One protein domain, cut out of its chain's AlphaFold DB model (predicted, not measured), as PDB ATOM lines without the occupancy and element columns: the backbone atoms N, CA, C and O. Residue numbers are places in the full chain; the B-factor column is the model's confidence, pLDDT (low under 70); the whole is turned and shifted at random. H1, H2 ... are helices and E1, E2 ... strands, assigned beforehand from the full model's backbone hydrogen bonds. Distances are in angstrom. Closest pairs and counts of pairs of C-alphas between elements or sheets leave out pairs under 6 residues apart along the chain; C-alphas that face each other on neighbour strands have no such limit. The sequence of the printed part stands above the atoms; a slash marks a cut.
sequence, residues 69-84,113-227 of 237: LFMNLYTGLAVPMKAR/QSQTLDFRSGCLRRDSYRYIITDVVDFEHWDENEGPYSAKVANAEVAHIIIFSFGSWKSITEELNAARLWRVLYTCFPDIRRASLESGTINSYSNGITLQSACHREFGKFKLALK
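What this domain is: This is residues 69 to 84 and 113 to 227 of the 237 residues of the protein "HNHc domain-containing protein" of Penicillium oxalicum (strain 114-2 / CGMCC 5302) (UniProt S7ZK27). A short ribbon of two strands, E1 and E2, lies in the middle of an elongated body, between helices H2 and H5. Towards one end of the long axis H3 and H1 cross each other, and towards the other end the long unnamed stretch of residues 127 to 156 loops out. The printed part has 131 residues, with five named helices and two named strands in the order H1 H2 E1 H3 H4 E2 H5; the sheet's order is E1 - E2, antiparallel. The class is mostly helix, though under half of the residues, 61 of 131, are in named elements. The whole is only just compact, close to loose, with a radius of gyration of the C-alphas of 16.4 A and spans of 52 by 27 by 26 A.

Where its parts are: Find C-alpha 157 at (188.616, 239.387, 300.714); from there E1 runs through residues 157 to 160, 9.9 A. E2 is residues 208 to 211, 9.6 A. H2 covers residues 117 to 126, 14.4 A, and H5 residues 213 to 220, 10.5 A, ending at C-alpha 220 (197.833, 237.038, 294.919). H3, the longest helix, runs 24.6 A from residue 172 to 188, and H4 is residues 191 to 194, 4.9 A. Look for H1 at C-alpha 69 (210.612, 247.079, 279.184); it spans residues 69 to 82, 18.0 A.

How they stand to each other: Start at E1 and E2, antiparallel at 144 degrees, where N 159 and O 209 are 2.9 A apart and N 209 and O 159 are 2.8 A apart, within hydrogen-bond range. The closest C-alphas of H2 and E2 are those of Cys 123 and Gly 208, 6.1 A apart. Those of H5 and E1 are Ser 213 and Glu 157, also 6.1 A apart. H2 and H5 are apart. Farther out, H1 and H3 touch, by residues 181 to 184 of H3 alone, closest at the C-alphas of Gly 76 and Leu 181, 5.8 A. They run opposite ways at a steep tilt of 67 degrees, only just short of about perpendicular. H3 and H4 only just touch, only at the corner by their link, with 3 pairs of C-alphas within 8 A. Every O i to N i+4 pair is within hydrogen-bond range in H2, H3 and H5, but 8 of 10 in H1; H4 is too short for such a pair.

The domain as a whole: The two C-alphas farthest apart, those of Pro 148 and Ile 172, are 53.4 A apart. Residues 85 to 112 are not printed, and C-alphas 84 and 113 stand 18.2 A apart across the cut. The links H2 to E1, E1 to H3 and H4 to E2 are long. Mean pLDDT of the printed part is 72.8; look for values under 70 at residues 69 to 84, 113 to 117, 142 to 156, 172 and 174.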
ATOM      1  N   LEU A  69     211.905 247.093 278.513       55.72
ATOM      2  CA  LEU A  69     210.612 247.079 279.184       55.72
ATOM      3  C   LEU A  69     210.344 245.742 279.872       55.72
ATOM      4  O   LEU A  69     209.627 245.736 280.858       55.72
ATOM      5  N   PHE A  70     210.942 244.631 279.425       54.69
ATOM      6  CA  PHE A  70     210.848 243.359 280.146       54.69
ATOM      7  C   PHE A  70     211.429 243.453 281.552       54.69
ATOM      8  O   PHE A  70     210.778 243.016 282.492       54.69
ATOM      9  N   MET A  71     212.611 244.054 281.715       54.72
ATOM     10  CA  MET A  71     213.165 244.262 283.049       54.72
ATOM     11  C   MET A  71     212.286 245.231 283.826       54.72
ATOM     12  O   MET A  71     211.956 244.918 284.955       54.72
ATOM     13  N   ASN A  72     211.768 246.300 283.220       55.28
ATOM     14  CA  ASN A  72     210.819 247.190 283.902       55.28
ATOM     15  C   ASN A  72     209.462 246.523 284.238       55.28
ATOM     16  O   ASN A  72     208.844 246.862 285.238       55.28
ATOM     17  N   LEU A  73     208.989 245.564 283.443       57.97
ATOM     18  CA  LEU A  73     207.807 244.732 283.702       57.97
ATOM     19  C   LEU A  73     208.116 243.716 284.803       57.97
ATOM     20  O   LEU A  73     207.305 243.462 285.685       57.97
ATOM     21  N   TYR A  74     209.296 243.116 284.783       57.19
ATOM     22  CA  TYR A  74     209.678 242.103 285.746       57.19
ATOM     23  C   TYR A  74     210.018 242.735 287.099       57.19
ATOM     24  O   TYR A  74     209.369 242.424 288.091       57.19
ATOM     25  N   THR A  75     210.971 243.665 287.147       56.19
ATOM     26  CA  THR A  75     211.376 244.392 288.360       56.19
ATOM     27  C   THR A  75     210.331 245.397 288.821       56.19
ATOM     28  O   THR A  75     210.267 245.687 290.011       56.19
ATOM     29  N   GLY A  76     209.506 245.913 287.910       51.94
ATOM     30  CA  GLY A  76     208.527 246.941 288.229       51.94
ATOM     31  C   GLY A  76     207.085 246.456 288.373       51.94
ATOM     32  O   GLY A  76     206.321 247.067 289.110       51.94
ATOM     33  N   LEU A  77     206.692 245.347 287.747       62.03
ATOM     34  CA  LEU A  77     205.382 244.727 287.974       62.03
ATOM     35  C   LEU A  77     205.534 243.408 288.716       62.03
ATOM     36  O   LEU A  77     205.148 243.321 289.876       62.03
ATOM     37  N   ALA A  78     206.152 242.394 288.119       59.66
ATOM     38  CA  ALA A  78     206.141 241.045 288.688       59.66
ATOM     39  C   ALA A  78     206.824 240.935 290.069       59.66
ATOM     40  O   ALA A  78     206.356 240.174 290.918       59.66
ATOM     41  N   VAL A  79     207.906 241.680 290.316       62.47
ATOM     42  CA  VAL A  79     208.649 241.673 291.587       62.47
ATOM     43  C   VAL A  79     207.855 242.359 292.704       62.47
ATOM     44  O   VAL A  79     207.608 241.679 293.701       62.47
ATOM     45  N   PRO A  80     207.365 243.610 292.568       54.28
ATOM     46  CA  PRO A  80     206.480 244.228 293.558       54.28
ATOM     47  C   PRO A  80     205.201 243.426 293.763       54.28
ATOM     48  O   PRO A  80     204.672 243.372 294.867       54.28
ATOM     49  N   MET A  81     204.728 242.768 292.705       58.97
ATOM     50  CA  MET A  81     203.553 241.924 292.765       58.97
ATOM     51  C   MET A  81     203.758 240.615 293.532       58.97
ATOM     52  O   MET A  81     202.851 240.163 294.230       58.97
ATOM     53  N   LYS A  82     204.950 240.015 293.464       54.69
ATOM     54  CA  LYS A  82     205.305 238.809 294.230       54.69
ATOM     55  C   LYS A  82     205.866 239.103 295.619       54.69
ATOM     56  O   LYS A  82     205.795 238.232 296.492       54.69
ATOM     57  N   ALA A  83     206.443 240.284 295.824       46.53
ATOM     58  CA  ALA A  83     206.871 240.767 297.124       46.53
ATOM     59  C   ALA A  83     205.613 240.989 297.964       46.53
ATOM     60  O   ALA A  83     204.900 241.973 297.808       46.53
ATOM     61  N   ARG A  84     205.293 240.006 298.810       42.78
ATOM     62  CA  ARG A  84     204.137 240.060 299.708       42.78
ATOM     63  C   ARG A  84     204.122 241.431 300.400       42.78
ATOM     64  O   ARG A  84     205.132 241.748 301.033       42.78
ATOM     65  N   GLN A 113     197.853 257.255 298.673       57.09
ATOM     66  CA  GLN A 113     196.600 256.626 299.080       57.09
ATOM     67  C   GLN A 113     196.848 255.693 300.275       57.09
ATOM     68  O   GLN A 113     197.844 254.965 300.310       57.09
ATOM     69  N   SER A 114     195.935 255.705 301.249       60.41
ATOM     70  CA  SER A 114     195.851 254.722 302.337       60.41
ATOM     71  C   SER A 114     194.779 253.676 302.006       60.41
ATOM     72  O   SER A 114     193.848 253.947 301.248       60.41
ATOM     73  N   GLN A 115     194.910 252.449 302.514       58.50
ATOM     74  CA  GLN A 115     193.874 251.434 302.321       58.50
ATOM     75  C   GLN A 115     192.693 251.774 303.236       58.50
ATOM     76  O   GLN A 115     192.812 251.694 304.457       58.50
ATOM     77  N   THR A 116     191.565 252.182 302.657       63.28
ATOM     78  CA  THR A 116     190.384 252.600 303.421       63.28
ATOM     79  C   THR A 116     189.402 251.443 303.604       63.28
ATOM     80  O   THR A 116     189.215 250.609 302.716       63.28
ATOM     81  N   LEU A 117     188.725 251.399 304.756       64.81
ATOM     82  CA  LEU A 117     187.602 250.475 304.984       64.81
ATOM     83  C   LEU A 117     186.459 250.708 303.973       64.81
ATOM     84  O   LEU A 117     185.736 249.776 303.607       64.81
ATOM     85  N   ASP A 118     186.360 251.931 303.451       79.25
ATOM     86  CA  ASP A 118     185.427 252.316 302.392       79.25
ATOM     87  C   ASP A 118     185.678 251.555 301.089       79.25
ATOM     88  O   ASP A 118     184.723 251.138 300.437       79.25
ATOM     89  N   PHE A 119     186.939 251.272 300.743       80.12
ATOM     90  CA  PHE A 119     187.265 250.486 299.553       80.12
ATOM     91  C   PHE A 119     186.681 249.071 299.622       80.12
ATOM     92  O   PHE A 119     186.011 248.624 298.686       80.12
ATOM     93  N   ARG A 120     186.881 248.378 300.753       81.31
ATOM     94  CA  ARG A 120     186.356 247.017 300.961       81.31
ATOM     95  C   ARG A 120     184.830 247.012 300.909       81.31
ATOM     96  O   ARG A 120     184.243 246.243 300.150       81.31
ATOM     97  N   SER A 121     184.191 247.871 301.703       81.00
ATOM     98  CA  SER A 121     182.727 247.912 301.801       81.00
ATOM     99  C   SER A 121     182.058 248.377 300.503       81.00
ATOM    100  O   SER A 121     180.955 247.936 300.182       81.00
ATOM    101  N   GLY A 122     182.710 249.254 299.736       85.31
ATOM    102  CA  GLY A 122     182.244 249.697 298.426       85.31
ATOM    103  C   GLY A 122     182.294 248.590 297.375       85.31
ATOM    104  O   GLY A 122     181.312 248.390 296.661       85.31
ATOM    105  N   CYS A 123     183.383 247.815 297.323       84.88
ATOM    106  CA  CYS A 123     183.496 246.679 296.400       84.88
ATOM    107  C   CYS A 123     182.473 245.581 296.709       84.88
ATOM    108  O   CYS A 123     181.835 245.072 295.792       84.88
ATOM    109  N   LEU A 124     182.261 245.260 297.991       83.31
ATOM    110  CA  LEU A 124     181.240 244.285 298.382       83.31
ATOM    111  C   LEU A 124     179.835 244.746 297.990       83.31
ATOM    112  O   LEU A 124     179.097 243.978 297.387       83.31
ATOM    113  N   ARG A 125     179.489 246.014 298.237       85.12
ATOM    114  CA  ARG A 125     178.197 246.574 297.812       85.12
ATOM    115  C   ARG A 125     178.001 246.531 296.299       85.12
ATOM    116  O   ARG A 125     176.917 246.172 295.845       85.12
ATOM    117  N   ARG A 126     179.038 246.866 295.523       89.12
ATOM    118  CA  ARG A 126     179.015 246.790 294.051       89.12
ATOM    119  C   ARG A 126     178.683 245.378 293.567       89.12
ATOM    120  O   ARG A 126     177.890 245.233 292.644       89.12
ATOM    121  N   ASP A 127     179.262 244.370 294.208       84.94
ATOM    122  CA  ASP A 127     179.123 242.965 293.815       84.94
ATOM    123  C   ASP A 127     177.951 242.266 294.524       84.94
ATOM    124  O   ASP A 127     177.900 241.041 294.579       84.94
ATOM    125  N   SER A 128     177.014 243.030 295.104       84.56
ATOM    126  CA  SER A 128     175.868 242.499 295.861       84.56
ATOM    127  C   SER A 128     176.280 241.505 296.952       84.56
ATOM    128  O   SER A 128     175.591 240.520 297.205       84.56
ATOM    129  N   TYR A 129     177.425 241.771 297.583       83.62
ATOM    130  CA  TYR A 129     178.051 240.946 298.609       83.62
ATOM    131  C   TYR A 129     178.416 239.535 298.137       83.62
ATOM    132  O   TYR A 129     178.609 238.659 298.966       83.62
ATOM    133  N   ARG A 130     178.547 239.297 296.827       81.50
ATOM    134  CA  ARG A 130     178.895 237.988 296.258       81.50
ATOM    135  C   ARG A 130     180.332 237.954 295.762       81.50
ATOM    136  O   ARG A 130     180.863 238.952 295.280       81.50
ATOM    137  N   TYR A 131     180.968 236.788 295.847       83.50
ATOM    138  CA  TYR A 131     182.278 236.564 295.238       83.50
ATOM    139  C   TYR A 131     182.125 236.278 293.750       83.50
ATOM    140  O   TYR A 131     181.504 235.289 293.367       83.50
ATOM    141  N   ILE A 132     182.780 237.067 292.902       85.19
ATOM    142  CA  ILE A 132     182.559 237.013 291.448       85.19
ATOM    143  C   ILE A 132     182.880 235.661 290.776       85.19
ATOM    144  O   ILE A 132     182.441 235.422 289.657       85.19
ATOM    145  N   ILE A 133     183.678 234.789 291.409       83.31
ATOM    146  CA  ILE A 133     184.052 233.476 290.848       83.31
ATOM    147  C   ILE A 133     183.091 232.376 291.297       83.31
ATOM    148  O   ILE A 133     182.754 231.497 290.509       83.31
ATOM    149  N   THR A 134     182.714 232.376 292.575       81.38
ATOM    150  CA  THR A 134     181.953 231.278 293.184       81.38
ATOM    151  C   THR A 134     180.475 231.597 293.350       81.38
ATOM    152  O   THR A 134     179.713 230.687 293.654       81.38
ATOM    153  N   ASP A 135     180.087 232.862 293.172       81.00
ATOM    154  CA  ASP A 135     178.734 233.398 293.368       81.00
ATOM    155  C   ASP A 135     178.167 233.206 294.791       81.00
ATOM    156  O   ASP A 135     176.975 233.355 295.058       81.00
ATOM    157  N   VAL A 136     179.050 232.890 295.741       79.38
ATOM    158  CA  VAL A 136     178.716 232.733 297.159       79.38
ATOM    159  C   VAL A 136     178.636 234.111 297.814       79.38
ATOM    160  O   VAL A 136     179.496 234.958 297.567       79.38
ATOM    161  N   VAL A 137     177.619 234.318 298.654       79.06
ATOM    162  CA  VAL A 137     177.419 235.550 299.432       79.06
ATOM    163  C   VAL A 137     178.388 235.596 300.616       79.06
ATOM    164  O   VAL A 137     178.709 234.573 301.224       79.06
ATOM    165  N   ASP A 138     178.861 236.796 300.930       74.31
ATOM    166  CA  ASP A 138     179.698 237.096 302.078       74.31
ATOM    167  C   ASP A 138     179.012 236.716 303.391       74.31
ATOM    168  O   ASP A 138     177.820 236.944 303.592       74.31
ATOM    169  N   PHE A 139     179.803 236.176 304.312       70.69
ATOM    170  CA  PHE A 139     179.307 235.646 305.573       70.69
ATOM    171  C   PHE A 139     178.595 236.699 306.432       70.69
ATOM    172  O   PHE A 139     177.559 236.398 307.016       70.69
ATOM    173  N   GLU A 140     179.116 237.930 306.495       70.75
ATOM    174  CA  GLU A 140     178.532 239.004 307.319       70.75
ATOM    175  C   GLU A 140     177.166 239.478 306.789       70.75
ATOM    176  O   GLU A 140     176.436 240.165 307.499       70.75
ATOM    177  N   HIS A 141     176.821 239.106 305.553       72.00
ATOM    178  CA  HIS A 141     175.622 239.544 304.841       72.00
ATOM    179  C   HIS A 141     174.729 238.369 304.409       72.00
ATOM    180  O   HIS A 141     173.786 238.562 303.645       72.00
ATOM    181  N   TRP A 142     175.023 237.154 304.885       68.19
ATOM    182  CA  TRP A 142     174.231 235.958 304.616       68.19
ATOM    183  C   TRP A 142     172.940 235.954 305.451       68.19
ATOM    184  O   TRP A 142     172.999 236.073 306.674       68.19
ATOM    185  N   ASP A 143     171.788 235.743 304.806       67.12
ATOM    186  CA  ASP A 143     170.523 235.395 305.468       67.12
ATOM    187  C   ASP A 143     170.246 233.890 305.291       67.12
ATOM    188  O   ASP A 143     170.376 233.342 304.193       67.12
ATOM    189  N   GLU A 144     169.838 233.208 306.365       57.47
ATOM    190  CA  GLU A 144     169.482 231.779 306.367       57.47
ATOM    191  C   GLU A 144     168.359 231.443 305.366       57.47
ATOM    192  O   GLU A 144     168.227 230.289 304.951       57.47
ATOM    193  N   ASN A 145     167.600 232.448 304.919       55.88
ATOM    194  CA  ASN A 145     166.523 232.313 303.940       55.88
ATOM    195  C   ASN A 145     166.975 232.299 302.459       55.88
ATOM    196  O   ASN A 145     166.144 232.014 301.595       55.88
ATOM    197  N   GLU A 146     168.249 232.573 302.127       57.22
ATOM    198  CA  GLU A 146     168.720 232.694 300.726       57.22
ATOM    199  C   GLU A 146     169.239 231.393 300.059       57.22
ATOM    200  O   GLU A 146     169.597 231.415 298.879       57.22
ATOM    201  N   GLY A 147     169.238 230.228 300.725       52.91
ATOM    202  CA  GLY A 147     169.493 228.944 300.041       52.91
ATOM    203  C   GLY A 147     170.130 227.834 300.888       52.91
ATOM    204  O   GLY A 147     170.553 228.072 302.020       52.91
ATOM    205  N   PRO A 148     170.198 226.588 300.369       44.22
ATOM    206  CA  PRO A 148     170.553 225.430 301.171       44.22
ATOM    207  C   PRO A 148     172.039 225.428 301.539       44.22
ATOM    208  O   PRO A 148     172.940 225.374 300.700       44.22
ATOM    209  N   TYR A 149     172.243 225.433 302.848       50.16
ATOM    210  CA  TYR A 149     173.450 225.135 303.606       50.16
ATOM    211  C   TYR A 149     174.406 224.143 302.906       50.16
ATOM    212  O   TYR A 149     174.118 222.953 302.806       50.16
ATOM    213  N   SER A 150     175.564 224.633 302.442       43.62
ATOM    214  CA  SER A 150     176.841 223.881 302.350       43.62
ATOM    215  C   SER A 150     178.034 224.702 301.820       43.62
ATOM    216  O   SER A 150     179.116 224.147 301.606       43.62
ATOM    217  N   ALA A 151     177.910 226.018 301.625       42.50
ATOM    218  CA  ALA A 151     179.053 226.828 301.221       42.50
ATOM    219  C   ALA A 151     179.995 227.034 302.418       42.50
ATOM    220  O   ALA A 151     179.652 227.677 303.405       42.50
ATOM    221  N   LYS A 152     181.192 226.444 302.347       43.28
ATOM    222  CA  LYS A 152     182.248 226.636 303.346       43.28
ATOM    223  C   LYS A 152     182.496 228.130 303.567       43.28
ATOM    224  O   LYS A 152     182.909 228.838 302.648       43.28
ATOM    225  N   VAL A 153     182.266 228.533 304.813       42.16
ATOM    226  CA  VAL A 153     182.520 229.849 305.399       42.16
ATOM    227  C   VAL A 153     183.903 230.351 304.991       42.16
ATOM    228  O   VAL A 153     184.913 229.680 305.220       42.16
ATOM    229  N   ALA A 154     183.952 231.527 304.377       43.59
ATOM    230  CA  ALA A 154     185.187 232.240 304.096       43.59
ATOM    231  C   ALA A 154     184.942 233.732 304.323       43.59
ATOM    232  O   ALA A 154     183.866 234.231 304.014       43.59
ATOM    233  N   ASN A 155     185.933 234.427 304.875       52.09
ATOM    234  CA  ASN A 155     185.860 235.868 305.076       52.09
ATOM    235  C   ASN A 155     185.960 236.564 303.711       52.09
ATOM    236  O   ASN A 155     186.823 236.195 302.907       52.09
ATOM    237  N   ALA A 156     185.127 237.576 303.440       52.50
ATOM    238  CA  ALA A 156     185.269 238.350 302.212       52.50
ATOM    239  C   ALA A 156     186.613 239.068 302.131       52.50
ATOM    240  O   ALA A 156     186.919 239.944 302.954       52.50
ATOM    241  N   GLU A 157     187.354 238.756 301.068       73.31
ATOM    242  CA  GLU A 157     188.616 239.387 300.714       73.31
ATOM    243  C   GLU A 157     188.429 240.186 299.416       73.31
ATOM    244  O   GLU A 157     187.966 239.674 298.395       73.31
ATOM    245  N   VAL A 158     188.767 241.476 299.470       79.88
ATOM    246  CA  VAL A 158     188.819 242.349 298.292       79.88
ATOM    247  C   VAL A 158     190.281 242.484 297.895       79.88
ATOM    248  O   VAL A 158     191.075 243.037 298.656       79.88
ATOM    249  N   ALA A 159     190.624 241.981 296.712       84.56
ATOM    250  CA  ALA A 159     191.935 242.187 296.109       84.56
ATOM    251  C   ALA A 159     191.923 243.436 295.230       84.56
ATOM    252  O   ALA A 159     190.934 243.725 294.556       84.56
ATOM    253  N   HIS A 160     193.059 244.125 295.161       84.62
ATOM    254  CA  HIS A 160     193.318 245.044 294.061       84.62
ATOM    255  C   HIS A 160     193.758 244.266 292.810       84.62
ATOM    256  O   HIS A 160     194.558 243.333 292.908       84.62
ATOM    257  N   ILE A 161     193.264 244.658 291.634       85.06
ATOM    258  CA  ILE A 161     193.663 244.101 290.332       85.06
ATOM    259  C   ILE A 161     195.050 244.646 289.954       85.06
ATOM    260  O   ILE A 161     195.970 243.879 289.670       85.06
ATOM    261  N   ILE A 162     195.214 245.970 290.012       82.62
ATOM    262  CA  ILE A 162     196.503 246.671 290.005       82.62
ATOM    263  C   ILE A 162     196.894 246.920 291.453       82.62
ATOM    264  O   ILE A 162     196.150 247.551 292.198       82.62
ATOM    265  N   ILE A 163     198.064 246.438 291.855       74.62
ATOM    266  CA  ILE A 163     198.447 246.401 293.266       74.62
ATOM    267  C   ILE A 163     198.527 247.790 293.889       74.62
ATOM    268  O   ILE A 163     199.089 248.723 293.323       74.62
ATOM    269  N   PHE A 164     198.032 247.879 295.122       73.88
ATOM    270  CA  PHE A 164     197.970 249.089 295.933       73.88
ATOM    271  C   PHE A 164     199.280 249.897 296.018       73.88
ATOM    272  O   PHE A 164     199.237 251.125 296.012       73.88
ATOM    273  N   SER A 165     200.449 249.244 296.037       70.81
ATOM    274  CA  SER A 165     201.765 249.911 296.079       70.81
ATOM    275  C   SER A 165     202.035 250.834 294.885       70.81
ATOM    276  O   SER A 165     202.907 251.691 294.958       70.81
ATOM    277  N   PHE A 166     201.266 250.720 293.801       74.75
ATOM    278  CA  PHE A 166     201.353 251.620 292.652       74.75
ATOM    279  C   PHE A 166     200.694 252.982 292.929       74.75
ATOM    280  O   PHE A 166     200.961 253.950 292.219       74.75
ATOM    281  N   GLY A 167     199.826 253.067 293.940       75.75
ATOM    282  CA  GLY A 167     199.149 254.291 294.382       75.75
ATOM    283  C   GLY A 167     199.587 254.785 295.767       75.75
ATOM    284  O   GLY A 167     199.031 255.757 296.273       75.75
ATOM    285  N   SER A 168     200.542 254.103 296.406       73.06
ATOM    286  CA  SER A 168     200.956 254.374 297.784       73.06
ATOM    287  C   SER A 168     202.476 254.422 297.888       73.06
ATOM    288  O   SER A 168     203.157 253.421 297.669       73.06
ATOM    289  N   TRP A 169     203.007 255.595 298.221       77.56
ATOM    290  CA  TRP A 169     204.438 255.851 298.404       77.56
ATOM    291  C   TRP A 169     204.667 256.775 299.599       77.56
ATOM    292  O   TRP A 169     203.784 257.537 300.000       77.56
ATOM    293  N   LYS A 170     205.853 256.693 300.198       72.56
ATOM    294  CA  LYS A 170     206.261 257.484 301.368       72.56
ATOM    295  C   LYS A 170     207.483 258.359 301.094       72.56
ATOM    296  O   LYS A 170     207.859 259.154 301.948       72.56
ATOM    297  N   SER A 171     208.102 258.227 299.921       72.25
ATOM    298  CA  SER A 171     209.253 259.034 299.511       72.25
ATOM    299  C   SER A 171     209.183 259.449 298.039       72.25
ATOM    300  O   SER A 171     208.536 258.794 297.225       72.25
ATOM    301  N   ILE A 172     209.910 260.515 297.690       68.81
ATOM    302  CA  ILE A 172     210.035 261.020 296.309       68.81
ATOM    303  C   ILE A 172     210.633 259.951 295.377       68.81
ATOM    304  O   ILE A 172     210.235 259.813 294.223       68.81
ATOM    305  N   THR A 173     211.574 259.148 295.879       71.31
ATOM    306  CA  THR A 173     212.177 258.041 295.123       71.31
ATOM    307  C   THR A 173     211.143 256.965 294.777       71.31
ATOM    308  O   THR A 173     211.117 256.463 293.654       71.31
ATOM    309  N   GLU A 174     210.264 256.622 295.723       67.94
ATOM    310  CA  GLU A 174     209.163 255.679 295.498       67.94
ATOM    311  C   GLU A 174     208.112 256.244 294.533       67.94
ATOM    312  O   GLU A 174     207.602 255.499 293.699       67.94
ATOM    313  N   GLU A 175     207.848 257.552 294.576       74.44
ATOM    314  CA  GLU A 175     206.959 258.234 293.629       74.44
ATOM    315  C   GLU A 175     207.475 258.145 292.186       74.44
ATOM    316  O   GLU A 175     206.739 257.757 291.276       74.44
ATOM    317  N   LEU A 176     208.761 258.444 291.969       70.19
ATOM    318  CA  LEU A 176     209.392 258.329 290.649       70.19
ATOM    319  C   LEU A 176     209.359 256.889 290.130       70.19
ATOM    320  O   LEU A 176     209.145 256.663 288.934       70.19
ATOM    321  N   ASN A 177     209.535 255.914 291.022       70.56
ATOM    322  CA  ASN A 177     209.376 254.511 290.674       70.56
ATOM    323  C   ASN A 177     207.926 254.219 290.278       70.56
ATOM    324  O   ASN A 177     207.713 253.751 289.163       70.56
ATOM    325  N   ALA A 178     206.932 254.579 291.094       72.50
ATOM    326  CA  ALA A 178     205.515 254.389 290.778       72.50
ATOM    327  C   ALA A 178     205.124 255.024 289.430       72.50
ATOM    328  O   ALA A 178     204.467 254.378 288.613       72.50
ATOM    329  N   ALA A 179     205.592 256.240 289.133       77.88
ATOM    330  CA  ALA A 179     205.360 256.899 287.846       77.88
ATOM    331  C   ALA A 179     205.946 256.104 286.663       77.88
ATOM    332  O   ALA A 179     205.302 255.964 285.616       77.88
ATOM    333  N   ARG A 180     207.146 255.525 286.824       74.69
ATOM    334  CA  ARG A 180     207.731 254.618 285.822       74.69
ATOM    335  C   ARG A 180     206.877 253.363 285.647       74.69
ATOM    336  O   ARG A 180     206.676 252.957 284.504       74.69
ATOM    337  N   LEU A 181     206.348 252.794 286.731       74.88
ATOM    338  CA  LEU A 181     205.483 251.610 286.684       74.88
ATOM    339  C   LEU A 181     204.168 251.882 285.953       74.88
ATOM    340  O   LEU A 181     203.780 251.111 285.077       74.88
ATOM    341  N   TRP A 182     203.520 253.010 286.247       81.00
ATOM    342  CA  TRP A 182     202.312 253.444 285.545       81.00
ATOM    343  C   TRP A 182     202.559 253.678 284.059       81.00
ATOM    344  O   TRP A 182     201.753 253.263 283.230       81.00
ATOM    345  N   ARG A 183     203.704 254.269 283.701       80.38
ATOM    346  CA  ARG A 183     204.103 254.405 282.297       80.38
ATOM    347  C   ARG A 183     204.204 253.040 281.610       80.38
ATOM    348  O   ARG A 183     203.650 252.883 280.529       80.38
ATOM    349  N   VAL A 184     204.850 252.052 282.235       76.38
ATOM    350  CA  VAL A 184     204.930 250.684 281.687       76.38
ATOM    351  C   VAL A 184     203.543 250.060 281.536       76.38
ATOM    352  O   VAL A 184     203.245 249.493 280.482       76.38
ATOM    353  N   LEU A 185     202.686 250.200 282.551       76.94
ATOM    354  CA  LEU A 185     201.310 249.704 282.521       76.94
ATOM    355  C   LEU A 185     200.518 250.294 281.357       76.94
ATOM    356  O   LEU A 185     199.903 249.538 280.615       76.94
ATOM    357  N   TYR A 186     200.557 251.611 281.153       81.12
ATOM    358  CA  TYR A 186     199.828 252.251 280.056       81.12
ATOM    359  C   TYR A 186     200.374 251.884 278.679       81.12
ATOM    360  O   TYR A 186     199.597 251.785 277.732       81.12
ATOM    361  N   THR A 187     201.685 251.667 278.558       78.06
ATOM    362  CA  THR A 187     202.290 251.214 277.301       78.06
ATOM    363  C   THR A 187     201.859 249.788 276.955       78.06
ATOM    364  O   THR A 187     201.523 249.519 275.805       78.06
ATOM    365  N   CYS A 188     201.838 248.876 277.932       73.44
ATOM    366  CA  CYS A 188     201.492 247.468 277.689       73.44
ATOM    367  C   CYS A 188     199.979 247.220 277.640       73.44
ATOM    368  O   CYS A 188     199.512 246.339 276.922       73.44
ATOM    369  N   PHE A 189     199.216 247.983 278.421       80.25
ATOM    370  CA  PHE A 189     197.783 247.814 278.637       80.25
ATOM    371  C   PHE A 189     197.083 249.182 278.532       80.25
ATOM    372  O   PHE A 189     196.634 249.743 279.538       80.25
ATOM    373  N   PRO A 190     196.967 249.750 277.318       78.81
ATOM    374  CA  PRO A 190     196.426 251.100 277.114       78.81
ATOM    375  C   PRO A 190     194.979 251.261 277.614       78.81
ATOM    376  O   PRO A 190     194.544 252.361 277.959       78.81
ATOM    377  N   ASP A 191     194.242 250.158 277.703       79.06
ATOM    378  CA  ASP A 191     192.881 250.060 278.227       79.06
ATOM    379  C   ASP A 191     192.770 250.502 279.691       79.06
ATOM    380  O   ASP A 191     191.739 251.050 280.078       79.06
ATOM    381  N   ILE A 192     193.840 250.357 280.482       82.44
ATOM    382  CA  ILE A 192     193.892 250.815 281.880       82.44
ATOM    383  C   ILE A 192     193.629 252.324 281.956       82.44
ATOM    384  O   ILE A 192     192.847 252.785 282.786       82.44
ATOM    385  N   ARG A 193     194.211 253.096 281.029       78.38
ATOM    386  CA  ARG A 193     193.998 254.546 280.959       78.38
ATOM    387  C   ARG A 193     192.571 254.891 280.532       78.38
ATOM    388  O   ARG A 193     192.013 255.875 281.008       78.38
ATOM    389  N   ARG A 194     191.957 254.073 279.666       75.94
ATOM    390  CA  ARG A 194     190.544 254.232 279.267       75.94
ATOM    391  C   ARG A 194     189.578 253.932 280.412       75.94
ATOM    392  O   ARG A 194     188.496 254.503 280.440       75.94
ATOM    393  N   ALA A 195     189.983 253.080 281.350       77.00
ATOM    394  CA  ALA A 195     189.253 252.795 282.582       77.00
ATOM    395  C   ALA A 195     189.484 253.839 283.694       77.00
ATOM    396  O   ALA A 195     189.013 253.642 284.812       77.00
ATOM    397  N   SER A 196     190.210 254.932 283.411       81.44
ATOM    398  CA  SER A 196     190.542 255.994 284.376       81.44
ATOM    399  C   SER A 196     191.261 255.487 285.635       81.44
ATOM    400  O   SER A 196     191.133 256.064 286.718       81.44
ATOM    401  N   LEU A 197     192.026 254.399 285.497       83.31
ATOM    402  CA  LEU A 197     192.892 253.893 286.555       83.31
ATOM    403  C   LEU A 197     194.246 254.595 286.488       83.31
ATOM    404  O   LEU A 197     194.923 254.541 285.464       83.31
ATOM    405  N   GLU A 198     194.616 255.230 287.592       84.81
ATOM    406  CA  GLU A 198     195.864 255.953 287.811       84.81
ATOM    407  C   GLU A 198     196.265 255.884 289.291       84.81
ATOM    408  O   GLU A 198     195.547 255.326 290.124       84.81
ATOM    409  N   SER A 199     197.418 256.459 289.642       81.38
ATOM    410  CA  SER A 199     197.949 256.397 291.009       81.38
ATOM    411  C   SER A 199     196.976 256.951 292.055       81.38
ATOM    412  O   SER A 199     196.793 256.340 293.107       81.38
ATOM    413  N   GLY A 200     196.291 258.054 291.740       80.94
ATOM    414  CA  GLY A 200     195.282 258.665 292.606       80.94
ATOM    415  C   GLY A 200     193.966 257.885 292.691       80.94
ATOM    416  O   GLY A 200     193.202 258.089 293.629       80.94
ATOM    417  N   THR A 201     193.707 256.965 291.760       84.62
ATOM    418  CA  THR A 201     192.467 256.175 291.702       84.62
ATOM    419  C   THR A 201     192.693 254.698 292.026       84.62
ATOM    420  O   THR A 201     191.836 253.863 291.739       84.62
ATOM    421  N   ILE A 202     193.808 254.348 292.686       84.25
ATOM    422  CA  ILE A 202     194.133 252.952 293.029       84.25
ATOM    423  C   ILE A 202     193.056 252.281 293.899       84.25
ATOM    424  O   ILE A 202     192.826 251.082 293.774       84.25
ATOM    425  N   ASN A 203     192.366 253.063 294.736       82.38
ATOM    426  CA  ASN A 203     191.244 252.638 295.579       82.38
ATOM    427  C   ASN A 203     189.878 252.801 294.886       82.38
ATOM    428  O   ASN A 203     188.838 252.744 295.539       82.38
ATOM    429  N   SER A 204     189.842 253.030 293.573       86.31
ATOM    430  CA  SER A 204     188.595 252.978 292.813       86.31
ATOM    431  C   SER A 204     188.027 251.569 292.868       86.31
ATOM    432  O   SER A 204     188.760 250.599 292.670       86.31
ATOM    433  N   TYR A 205     186.713 251.439 293.058       87.38
ATOM    434  CA  TYR A 205     186.063 250.128 293.067       87.38
ATOM    435  C   TYR A 205     186.332 249.362 291.771       87.38
ATOM    436  O   TYR A 205     186.477 248.151 291.823       87.38
ATOM    437  N   SER A 206     186.515 250.035 290.628       85.88
ATOM    438  CA  SER A 206     186.905 249.404 289.354       85.88
ATOM    439  C   SER A 206     188.230 248.632 289.413       85.88
ATOM    440  O   SER A 206     188.451 247.748 288.591       85.88
ATOM    441  N   ASN A 207     189.099 248.941 290.379       86.75
ATOM    442  CA  ASN A 207     190.342 248.220 290.643       86.75
ATOM    443  C   ASN A 207     190.185 247.117 291.708       86.75
ATOM    444  O   ASN A 207     191.150 246.434 292.027       86.75
ATOM    445  N   GLY A 208     188.998 246.954 292.291       86.94
ATOM    446  CA  GLY A 208     188.703 245.951 293.310       86.94
ATOM    447  C   GLY A 208     188.027 244.710 292.739       86.94
ATOM    448  O   GLY A 208     187.128 244.802 291.895       86.94
ATOM    449  N   ILE A 209     188.423 243.545 293.246       87.88
ATOM    450  CA  ILE A 209     187.837 242.247 292.918       87.88
ATOM    451  C   ILE A 209     187.482 241.484 294.198       87.88
ATOM    452  O   ILE A 209     188.328 241.298 295.073       87.88
ATOM    453  N   THR A 210     186.221 241.069 294.329       88.06
ATOM    454  CA  THR A 210     185.729 240.312 295.490       88.06
ATOM    455  C   THR A 210     185.973 238.822 295.283       88.06
ATOM    456  O   THR A 210     185.493 238.204 294.331       88.06
ATOM    457  N   LEU A 211     186.756 238.219 296.172       85.31
ATOM    458  CA  LEU A 211     187.171 236.828 296.051       85.31
ATOM    459  C   LEU A 211     186.985 236.102 297.379       85.31
ATOM    460  O   LEU A 211     187.283 236.624 298.450       85.31
ATOM    461  N   GLN A 212     186.569 234.840 297.291       83.19
ATOM    462  CA  GLN A 212     186.650 233.926 298.422       83.19
ATOM    463  C   GLN A 212     188.127 233.726 298.809       83.19
ATOM    464  O   GLN A 212     188.980 233.651 297.919       83.19
ATOM    465  N   SER A 213     188.441 233.548 300.098       79.31
ATOM    466  CA  SER A 213     189.822 233.431 300.610       79.31
ATOM    467  C   SER A 213     190.726 232.469 299.825       79.31
ATOM    468  O   SER A 213     191.905 232.741 299.596       79.31
ATOM    469  N   ALA A 214     190.193 231.327 299.374       80.06
ATOM    470  CA  ALA A 214     190.960 230.375 298.568       80.06
ATOM    471  C   ALA A 214     191.353 230.960 297.200       80.06
ATOM    472  O   ALA A 214     192.513 230.856 296.801       80.06
ATOM    473  N   CYS A 215     190.414 231.611 296.509       81.31
ATOM    474  CA  CYS A 215     190.655 232.279 295.232       81.31
ATOM    475  C   CYS A 215     191.570 233.494 295.401       81.31
ATOM    476  O   CYS A 215     192.516 233.637 294.630       81.31
ATOM    477  N   HIS A 216     191.350 234.317 296.429       82.56
ATOM    478  CA  HIS A 216     192.185 235.482 296.725       82.56
ATOM    479  C   HIS A 216     193.652 235.086 296.948       82.56
ATOM    480  O   HIS A 216     194.565 235.663 296.352       82.56
ATOM    481  N   ARG A 217     193.888 234.020 297.723       80.06
ATOM    482  CA  ARG A 217     195.236 233.495 297.972       80.06
ATOM    483  C   ARG A 217     195.947 233.037 296.700       80.06
ATOM    484  O   ARG A 217     197.149 233.259 296.570       80.06
ATOM    485  N   GLU A 218     195.253 232.349 295.796       82.94
ATOM    486  CA  GLU A 218     195.868 231.884 294.547       82.94
ATOM    487  C   GLU A 218     196.002 233.019 293.515       82.94
ATOM    488  O   GLU A 218     196.986 233.043 292.771       82.94
ATOM    489  N   PHE A 219     195.100 234.008 293.539       81.69
ATOM    490  CA  PHE A 219     195.191 235.241 292.752       81.69
ATOM    491  C   PHE A 219     196.430 236.059 293.136       81.69
ATOM    492  O   PHE A 219     197.275 236.325 292.285       81.69
ATOM    493  N   GLY A 220     196.639 236.330 294.430       73.56
ATOM    494  CA  GLY A 220     197.833 237.038 294.919       73.56
ATOM    495  C   GLY A 220     199.154 236.284 294.698       73.56
ATOM    496  O   GLY A 220     200.229 236.873 294.749       73.56
ATOM    497  N   LYS A 221     199.098 234.973 294.425       77.69
ATOM    498  CA  LYS A 221     200.263 234.151 294.044       77.69
ATOM    499  C   LYS A 221     200.475 234.053 292.532       77.69
ATOM    500  O   LYS A 221     201.369 233.313 292.119       77.69
ATOM    501  N   PHE A 222     199.671 234.740 291.718       76.56
ATOM    502  CA  PHE A 222     199.694 234.641 290.252       76.56
ATOM    503  C   PHE A 222     199.456 233.218 289.735       76.56
ATOM    504  O   PHE A 222     199.966 232.829 288.687       76.56
ATOM    505  N   LYS A 223     198.691 232.418 290.483       81.06
ATOM    506  CA  LYS A 223     198.252 231.071 290.080       81.06
ATOM    507  C   LYS A 223     196.826 231.059 289.534       81.06
ATOM    508  O   LYS A 223     196.391 230.051 288.988       81.06
ATOM    509  N   LEU A 224     196.119 232.174 289.692       81.00
ATOM    510  CA  LEU A 224     194.782 232.415 289.181       81.00
ATOM    511  C   LEU A 224     194.781 233.753 288.439       81.00
ATOM    512  O   LEU A 224     195.280 234.747 288.960       81.00
ATOM    513  N   ALA A 225     194.207 233.770 287.241       85.31
ATOM    514  CA  ALA A 225     193.962 234.969 286.450       85.31
ATOM    515  C   ALA A 225     192.610 234.829 285.744       85.31
ATOM    516  O   ALA A 225     192.150 233.714 285.491       85.31
ATOM    517  N   LEU A 226     191.980 235.957 285.428       82.81
ATOM    518  CA  LEU A 226     190.682 235.993 284.762       82.81
ATOM    519  C   LEU A 226     190.848 236.494 283.332       82.81
ATOM    520  O   LEU A 226     191.588 237.443 283.076       82.81
ATOM    521  N   LYS A 227     190.145 235.853 282.399       80.44
ATOM    522  CA  LYS A 227     190.051 236.316 281.016       80.44
ATOM    523  C   LYS A 227     188.797 237.185 280.877       80.44
ATOM    524  O   LYS A 227     187.755 236.787 281.401       80.44
TER     525      LYS A 227